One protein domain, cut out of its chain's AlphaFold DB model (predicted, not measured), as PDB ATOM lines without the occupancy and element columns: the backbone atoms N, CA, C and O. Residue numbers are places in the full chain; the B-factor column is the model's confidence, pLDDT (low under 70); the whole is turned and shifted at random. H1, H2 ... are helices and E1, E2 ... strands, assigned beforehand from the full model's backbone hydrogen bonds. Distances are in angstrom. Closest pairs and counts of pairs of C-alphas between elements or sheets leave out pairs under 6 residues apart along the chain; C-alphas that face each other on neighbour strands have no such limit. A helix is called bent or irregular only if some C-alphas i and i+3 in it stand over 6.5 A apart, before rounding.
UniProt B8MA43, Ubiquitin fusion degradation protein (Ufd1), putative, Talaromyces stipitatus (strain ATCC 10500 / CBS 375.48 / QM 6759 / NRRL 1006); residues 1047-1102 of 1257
ATOM      1  N   ASP A1047      49.271-110.467   1.287       67.62
ATOM      2  CA  ASP A1047      50.198-110.860   2.365       67.62
ATOM      3  C   ASP A1047      49.752-110.394   3.766       67.62
ATOM      4  O   ASP A1047      50.153-110.951   4.790       67.62
ATOM      5  N   SER A1048      48.937-109.339   3.823       64.81
ATOM      6  CA  SER A1048      48.373-108.783   5.055       64.81
ATOM      7  C   SER A1048      47.009-109.350   5.440       64.81
ATOM      8  O   SER A1048      46.510-108.993   6.513       64.81
ATOM      9  N   ASP A1049      46.410-110.178   4.583       80.44
ATOM     10  CA  ASP A1049      45.002-110.548   4.659       80.44
ATOM     11  C   ASP A1049      44.764-111.794   5.529       80.44
ATOM     12  O   ASP A1049      45.681-112.601   5.714       80.44
ATOM     13  N   PRO A1050      43.562-111.952   6.127       80.44
ATOM     14  CA  PRO A1050      43.218-113.155   6.882       80.44
ATOM     15  C   PRO A1050      43.311-114.413   6.013       80.44
ATOM     16  O   PRO A1050      43.268-114.345   4.784       80.44
ATOM     17  N   ASP A1051      43.433-115.573   6.656       83.56
ATOM     18  CA  ASP A1051      43.480-116.839   5.930       83.56
ATOM     19  C   ASP A1051      42.119-117.129   5.280       83.56
ATOM     20  O   ASP A1051      41.063-116.798   5.819       83.56
ATOM     21  N   MET A1052      42.118-117.808   4.135       80.44
ATOM     22  CA  MET A1052      40.904-118.236   3.435       80.44
ATOM     23  C   MET A1052      39.981-119.105   4.307       80.44
ATOM     24  O   MET A1052      38.773-119.149   4.071       80.44
ATOM     25  N   ASN A1053      40.536-119.789   5.314       83.19
ATOM     26  CA  ASN A1053      39.789-120.627   6.253       83.19
ATOM     27  C   ASN A1053      39.338-119.890   7.524       83.19
ATOM     28  O   ASN A1053      38.746-120.521   8.405       83.19
ATOM     29  N   ASP A1054      39.601-118.585   7.649       84.44
ATOM     30  CA  ASP A1054      39.156-117.829   8.814       84.44
ATOM     31  C   ASP A1054      37.617-117.826   8.904       84.44
ATOM     32  O   ASP A1054      36.915-117.621   7.906       84.44
ATOM     33  N   PRO A1055      37.044-118.017  10.108       83.94
ATOM     34  CA  PRO A1055      35.599-118.152  10.273       83.94
ATOM     35  C   PRO A1055      34.831-116.894   9.839       83.94
ATOM     36  O   PRO A1055      33.693-116.998   9.384       83.94
ATOM     37  N   GLU A1056      35.441-115.709   9.943       82.50
ATOM     38  CA  GLU A1056      34.844-114.448   9.480       82.50
ATOM     39  C   GLU A1056      34.735-114.397   7.942       82.50
ATOM     40  O   GLU A1056      33.731-113.909   7.421       82.50
ATOM     41  N   VAL A1057      35.702-114.968   7.213       86.12
ATOM     42  CA  VAL A1057      35.684-115.077   5.741       86.12
ATOM     43  C   VAL A1057      34.559-116.000   5.296       86.12
ATOM     44  O   VAL A1057      33.686-115.608   4.521       86.12
ATOM     45  N   LEU A1058      34.507-117.200   5.872       83.56
ATOM     46  CA  LEU A1058      33.531-118.220   5.489       83.56
ATOM     47  C   LEU A1058      32.079-117.807   5.774       83.56
ATOM     48  O   LEU A1058      31.181-118.158   5.011       83.56
ATOM     49  N   LEU A1059      31.832-117.064   6.859       83.50
ATOM     50  CA  LEU A1059      30.484-116.628   7.239       83.50
ATOM     51  C   LEU A1059      30.021-115.364   6.509       83.50
ATOM     52  O   LEU A1059      28.819-115.187   6.312       83.50
ATOM     53  N   SER A1060      30.944-114.470   6.145       80.06
ATOM     54  CA  SER A1060      30.596-113.203   5.493       80.06
ATOM     55  C   SER A1060      30.296-113.359   4.002       80.06
ATOM     56  O   SER A1060      29.577-112.527   3.446       80.06
ATOM     57  N   GLY A1061      30.821-114.410   3.360       81.62
ATOM     58  CA  GLY A1061      30.744-114.589   1.907       81.62
ATOM     59  C   GLY A1061      31.592-113.577   1.125       81.62
ATOM     60  O   GLY A1061      31.445-113.478  -0.089       81.62
ATOM     61  N   LEU A1062      32.449-112.822   1.819       87.62
ATOM     62  CA  LEU A1062      33.420-111.893   1.249       87.62
ATOM     63  C   LEU A1062      34.775-112.582   1.120       87.62
ATOM     64  O   LEU A1062      35.095-113.492   1.884       87.62
ATOM     65  N   THR A1063      35.598-112.130   0.180       89.06
ATOM     66  CA  THR A1063      36.987-112.602   0.096       89.06
ATOM     67  C   THR A1063      37.851-111.992   1.209       89.06
ATOM     68  O   THR A1063      37.505-110.927   1.729       89.06
ATOM     69  N   PRO A1064      38.985-112.617   1.586       89.00
ATOM     70  CA  PRO A1064      39.897-112.072   2.595       89.00
ATOM     71  C   PRO A1064      40.278-110.608   2.368       89.00
ATOM     72  O   PRO A1064      40.193-109.802   3.296       89.00
ATOM     73  N   HIS A1065      40.599-110.250   1.123       88.50
ATOM     74  CA  HIS A1065      40.884-108.869   0.755       88.50
ATOM     75  C   HIS A1065      39.678-107.944   0.999       88.50
ATOM     76  O   HIS A1065      39.798-106.902   1.645       88.50
ATOM     77  N   GLU A1066      38.479-108.342   0.554       89.00
ATOM     78  CA  GLU A1066      37.248-107.561   0.735       89.00
ATOM     79  C   GLU A1066      36.871-107.349   2.208       89.00
ATOM     80  O   GLU A1066      36.243-106.345   2.539       89.00
ATOM     81  N   ILE A1067      37.257-108.247   3.114       87.88
ATOM     82  CA  ILE A1067      36.981-108.101   4.551       87.88
ATOM     83  C   ILE A1067      37.765-106.948   5.162       87.88
ATOM     84  O   ILE A1067      37.200-106.187   5.958       87.88
ATOM     85  N   ILE A1068      39.044-106.827   4.804       84.69
ATOM     86  CA  ILE A1068      39.910-105.743   5.275       84.69
ATOM     87  C   ILE A1068      39.491-104.435   4.625       84.69
ATOM     88  O   ILE A1068      39.254-103.445   5.320       84.69
ATOM     89  N   ASP A1069      39.312-104.449   3.309       82.19
ATOM     90  CA  ASP A1069      38.938-103.259   2.559       82.19
ATOM     91  C   ASP A1069      37.545-102.748   2.931       82.19
ATOM     92  O   ASP A1069      37.331-101.538   3.052       82.19
ATOM     93  N   GLY A1070      36.615-103.669   3.192       82.69
ATOM     94  CA  GLY A1070      35.289-103.402   3.736       82.69
ATOM     95  C   GLY A1070      35.305-102.988   5.211       82.69
ATOM     96  O   GLY A1070      34.293-102.501   5.720       82.69
ATOM     97  N   GLY A1071      36.435-103.158   5.903       81.62
ATOM     98  CA  GLY A1071      36.687-102.658   7.251       81.62
ATOM     99  C   GLY A1071      36.959-101.152   7.307       81.62
ATOM    100  O   GLY A1071      36.801-100.557   8.377       81.62
ATOM    101  N   ARG A1072      37.297-100.516   6.172       81.75
ATOM    102  CA  ARG A1072      37.419 -99.054   6.078       81.75
ATOM    103  C   ARG A1072      36.104 -98.390   6.457       81.75
ATOM    104  O   ARG A1072      35.023 -98.881   6.132       81.75
ATOM    105  N   THR A1073      36.193 -97.268   7.156       81.69
ATOM    106  CA  THR A1073      35.017 -96.565   7.655       81.69
ATOM    107  C   THR A1073      34.641 -95.387   6.772       81.69
ATOM    108  O   THR A1073      35.505 -94.626   6.351       81.69
ATOM    109  N   THR A1074      33.343 -95.212   6.548       81.44
ATOM    110  CA  THR A1074      32.744 -94.040   5.897       81.44
ATOM    111  C   THR A1074      31.633 -93.473   6.770       81.44
ATOM    112  O   THR A1074      31.119 -94.149   7.666       81.44
ATOM    113  N   GLU A1075      31.280 -92.215   6.543       79.88
ATOM    114  CA  GLU A1075      30.155 -91.582   7.224       79.88
ATOM    115  C   GLU A1075      28.834 -91.891   6.508       79.88
ATOM    116  O   GLU A1075      28.725 -91.830   5.282       79.88
ATOM    117  N   CYS A1076      27.805 -92.245   7.277       81.12
ATOM    118  CA  CYS A1076      26.461 -92.395   6.731       81.12
ATOM    119  C   CYS A1076      25.854 -91.022   6.420       81.12
ATOM    120  O   CYS A1076      25.655 -90.222   7.325       81.12
ATOM    121  N   HIS A1077      25.448 -90.786   5.175       77.50
ATOM    122  CA  HIS A1077      24.810 -89.532   4.751       77.50
ATOM    123  C   HIS A1077      23.504 -89.190   5.505       77.50
ATOM    124  O   HIS A1077      23.123 -88.022   5.568       77.50
ATOM    125  N   LEU A1078      22.815 -90.180   6.092       72.31
ATOM    126  CA  LEU A1078      21.577 -89.959   6.852       72.31
ATOM    127  C   LEU A1078      21.828 -89.557   8.312       72.31
ATOM    128  O   LEU A1078      21.012 -88.842   8.888       72.31
ATOM    129  N   CYS A1079      22.922 -90.016   8.930       70.94
ATOM    130  CA  CYS A1079      23.127 -89.848  10.374       70.94
ATOM    131  C   CYS A1079      24.555 -89.530  10.839       70.94
ATOM    132  O   CYS A1079      24.796 -89.465  12.045       70.94
ATOM    133  N   ASN A1080      25.501 -89.390   9.913       73.62
ATOM    134  CA  ASN A1080      26.936 -89.150  10.118       73.62
ATOM    135  C   ASN A1080      27.650 -90.116  11.053       73.62
ATOM    136  O   ASN A1080      28.751 -89.848  11.534       73.62
ATOM    137  N   LYS A1081      27.051 -91.276  11.322       70.12
ATOM    138  CA  LYS A1081      27.739 -92.307  12.080       70.12
ATOM    139  C   LYS A1081      28.856 -92.887  11.215       70.12
ATOM    140  O   LYS A1081      28.623 -93.252  10.062       70.12
ATOM    141  N   ILE A1082      30.047 -92.982  11.801       80.00
ATOM    142  CA  ILE A1082      31.205 -93.655  11.211       80.00
ATOM    143  C   ILE A1082      30.925 -95.159  11.225       80.00
ATOM    144  O   ILE A1082      30.752 -95.759  12.290       80.00
ATOM    145  N   ILE A1083      30.816 -95.757  10.042       80.81
ATOM    146  CA  ILE A1083      30.418 -97.154   9.844       80.81
ATOM    147  C   ILE A1083      31.366 -97.801   8.848       80.81
ATOM    148  O   ILE A1083      31.834 -97.159   7.911       80.81
ATOM    149  N   ARG A1084      31.662 -99.085   9.045       87.25
ATOM    150  CA  ARG A1084      32.481 -99.866   8.115       87.25
ATOM    151  C   ARG A1084      31.752-100.030   6.781       87.25
ATOM    152  O   ARG A1084      30.551-100.285   6.773       87.25
ATOM    153  N   LEU A1085      32.462 -99.928   5.661       85.12
ATOM    154  CA  LEU A1085      31.894-100.046   4.312       85.12
ATOM    155  C   LEU A1085      31.051-101.320   4.146       85.12
ATOM    156  O   LEU A1085      29.942-101.258   3.616       85.12
ATOM    157  N   ARG A1086      31.521-102.450   4.689       85.00
ATOM    158  CA  ARG A1086      30.799-103.734   4.667       85.00
ATOM    159  C   ARG A1086      29.453-103.708   5.405       85.00
ATOM    160  O   ARG A1086      28.517-104.397   5.007       85.00
ATOM    161  N   ASP A1087      29.328-102.868   6.433       86.31
ATOM    162  CA  ASP A1087      28.137-102.751   7.284       86.31
ATOM    163  C   ASP A1087      27.188-101.626   6.826       86.31
ATOM    164  O   ASP A1087      26.102-101.449   7.381       86.31
ATOM    165  N   MET A1088      27.545-100.859   5.788       84.56
ATOM    166  CA  MET A1088      26.721 -99.743   5.313       84.56
ATOM    167  C   MET A1088      25.351-100.223   4.817       84.56
ATOM    168  O   MET A1088      24.323 -99.628   5.133       84.56
ATOM    169  N   LYS A1089      25.300-101.352   4.101       85.62
ATOM    170  CA  LYS A1089      24.042-101.906   3.571       85.62
ATOM    171  C   LYS A1089      23.080-102.337   4.681       85.62
ATOM    172  O   LYS A1089      21.876-102.107   4.574       85.62
ATOM    173  N   THR A1090      23.584-102.967   5.744       85.44
ATOM    174  CA  THR A1090      22.757-103.371   6.895       85.44
ATOM    175  C   THR A1090      22.327-102.152   7.703       85.44
ATOM    176  O   THR A1090      21.172-102.073   8.114       85.44
ATOM    177  N   HIS A1091      23.203-101.161   7.855       85.06
ATOM    178  CA  HIS A1091      22.873 -99.900   8.501       85.06
ATOM    179  C   HIS A1091      21.779 -99.107   7.766       85.06
ATOM    180  O   HIS A1091      20.827 -98.658   8.403       85.06
ATOM    181  N   LEU A1092      21.861 -98.980   6.438       83.69
ATOM    182  CA  LEU A1092      20.821 -98.324   5.637       83.69
ATOM    183  C   LEU A1092      19.484 -99.076   5.730       83.69
ATOM    184  O   LEU A1092      18.446 -98.454   5.925       83.69
ATOM    185  N   ARG A1093      19.507-100.417   5.738       85.56
ATOM    186  CA  ARG A1093      18.300-101.222   6.010       85.56
ATOM    187  C   ARG A1093      17.705-100.950   7.390       85.56
ATOM    188  O   ARG A1093      16.487-100.973   7.536       85.56
ATOM    189  N   HIS A1094      18.529-100.705   8.407       81.38
ATOM    190  CA  HIS A1094      18.025-100.309   9.723       81.38
ATOM    191  C   HIS A1094      17.334 -98.944   9.681       81.38
ATOM    192  O   HIS A1094      16.273 -98.809  10.286       81.38
ATOM    193  N   HIS A1095      17.871 -97.979   8.927       80.19
ATOM    194  CA  HIS A1095      17.185 -96.711   8.674       80.19
ATOM    195  C   HIS A1095      15.840 -96.918   7.968       80.19
ATOM    196  O   HIS A1095      14.841 -96.348   8.401       80.19
ATOM    197  N   ASP A1096      15.783 -97.781   6.951       80.69
ATOM    198  CA  ASP A1096      14.534 -98.101   6.252       80.69
ATOM    199  C   ASP A1096      13.498 -98.746   7.184       80.69
ATOM    200  O   ASP A1096      12.336 -98.344   7.200       80.69
ATOM    201  N   LEU A1097      13.909 -99.711   8.012       80.75
ATOM    202  CA  LEU A1097      13.028-100.351   8.993       80.75
ATOM    203  C   LEU A1097      12.535 -99.361  10.055       80.75
ATOM    204  O   LEU A1097      11.378 -99.422  10.473       80.75
ATOM    205  N   GLU A1098      13.385 -98.436  10.491       74.88
ATOM    206  CA  GLU A1098      12.996 -97.383  11.422       74.88
ATOM    207  C   GLU A1098      12.015 -96.399  10.772       74.88
ATOM    208  O   GLU A1098      11.005 -96.055  11.382       74.88
ATOM    209  N   ARG A1099      12.250 -96.002   9.515       81.31
ATOM    210  CA  ARG A1099      11.334 -95.164   8.726       81.31
ATOM    211  C   ARG A1099       9.955 -95.815   8.595       81.31
ATOM    212  O   ARG A1099       8.945 -95.148   8.808       81.31
ATOM    213  N   LEU A1100       9.911 -97.116   8.298       78.31
ATOM    214  CA  LEU A1100       8.669 -97.878   8.124       78.31
ATOM    215  C   LEU A1100       7.932 -98.157   9.445       78.31
ATOM    216  O   LEU A1100       6.705 -98.168   9.466       78.31
ATOM    217  N   SER A1101       8.653 -98.365  10.550       73.94
ATOM    218  CA  SER A1101       8.057 -98.690  11.861       73.94
ATOM    219  C   SER A1101       7.587 -97.473  12.663       73.94
ATOM    220  O   SER A1101       6.978 -97.628  13.727       73.94
ATOM    221  N   ARG A1102       7.840 -96.253  12.176       69.94
ATOM    222  CA  ARG A1102       7.432 -95.024  12.859       69.94
ATOM    223  C   ARG A1102       5.913 -94.828  12.800       69.94
ATOM    224  O   ARG A1102       5.342 -94.759  11.710       69.94
TER     225      ARG A1102
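Overview. This is residues 1047 to 1102 of the 1257 residues of the protein "Ubiquitin fusion degradation protein (Ufd1), putative" of Talaromyces stipitatus (strain ATCC 10500 / CBS 375.48 / QM 6759 / NRRL 1006) (UniProt B8MA43). This is a long, loose structure with two short helices, H1 and H2, toward one end, a small hairpin of two strands, E1 and E2, and one long helix, H3, which follows E2 with no residue between them, after a sharp turn of the chain, and reaches toward the other end. The first half of H3 has the hairpin over it, and residues 1096 to 1102, of which 1096 to 1101 belong to H3, stick out free. The printed part has 56 residues, with three named helices and two named strands in the order H1, H2, E1, E2, H3; the sheet E1 - E2 is antiparallel and the class is mostly helix. The whole is loose, with a radius of gyration of the C-alphas of 13.9 A, and is a rod spanning 45 by 20 by 10 A.

Arrangement. Start with H1, residues 1055 to 1060, and go on to H2, residues 1064 to 1069: they are close but not clearly touching, and their closest C-alphas, those of Val 1057 and Pro 1064, are 6.1 A apart. They run the same way at a steep tilt of 69 degrees, only just short of about perpendicular. Next look at E1, residues 1073 to 1075, and E2, residues 1082 to 1084, a hairpin of antiparallel strands with 137 degrees between their directions. Here N 1074 and O 1083 are 2.8 A apart and N 1083 and O 1074 are 2.9 A apart, both within hydrogen-bond range. H3, residues 1085 to 1101, follows E2 with no residue between; its closest C-alpha pair with E1 is Leu 1085 and Thr 1073, at 5.7 A. H2 and H3 are close but not clearly touching, with the closest C-alphas those of Ile 1067 and Arg 1086, 7.6 A apart. H1 is apart from E1, E2 and H3. In H1 every O i to N i+4 pair is within hydrogen-bond range; in H2 it is 1 of 2 and in H3 11 of 13.

Along the chain. Find C-alpha 1055 at (35.599, -118.152, 10.273), where H1 begins; it measures 8.5 A, and H2 8.9 A. E1 begins at C-alpha 1073, at (35.017, -96.565, 7.655), and measures 7.0 A; E2 measures 7.1 A. From C-alpha 1085, H3 runs 25.0 A to C-alpha 1101 at (8.057, -98.690, 11.861). H3 is irregular: C-alphas 1086 and 1089 are 7.1 A apart.

Size, cuts and confidence. The C-alphas farthest apart are those of Asp 1047 and Arg 1102, at 46.8 A. The printed part has no cut and no long link: E1 to E2 is short, and the others are tight. The mean pLDDT of the printed part is 81.3, and residues 1047 to 1048 and 1102 are under 70.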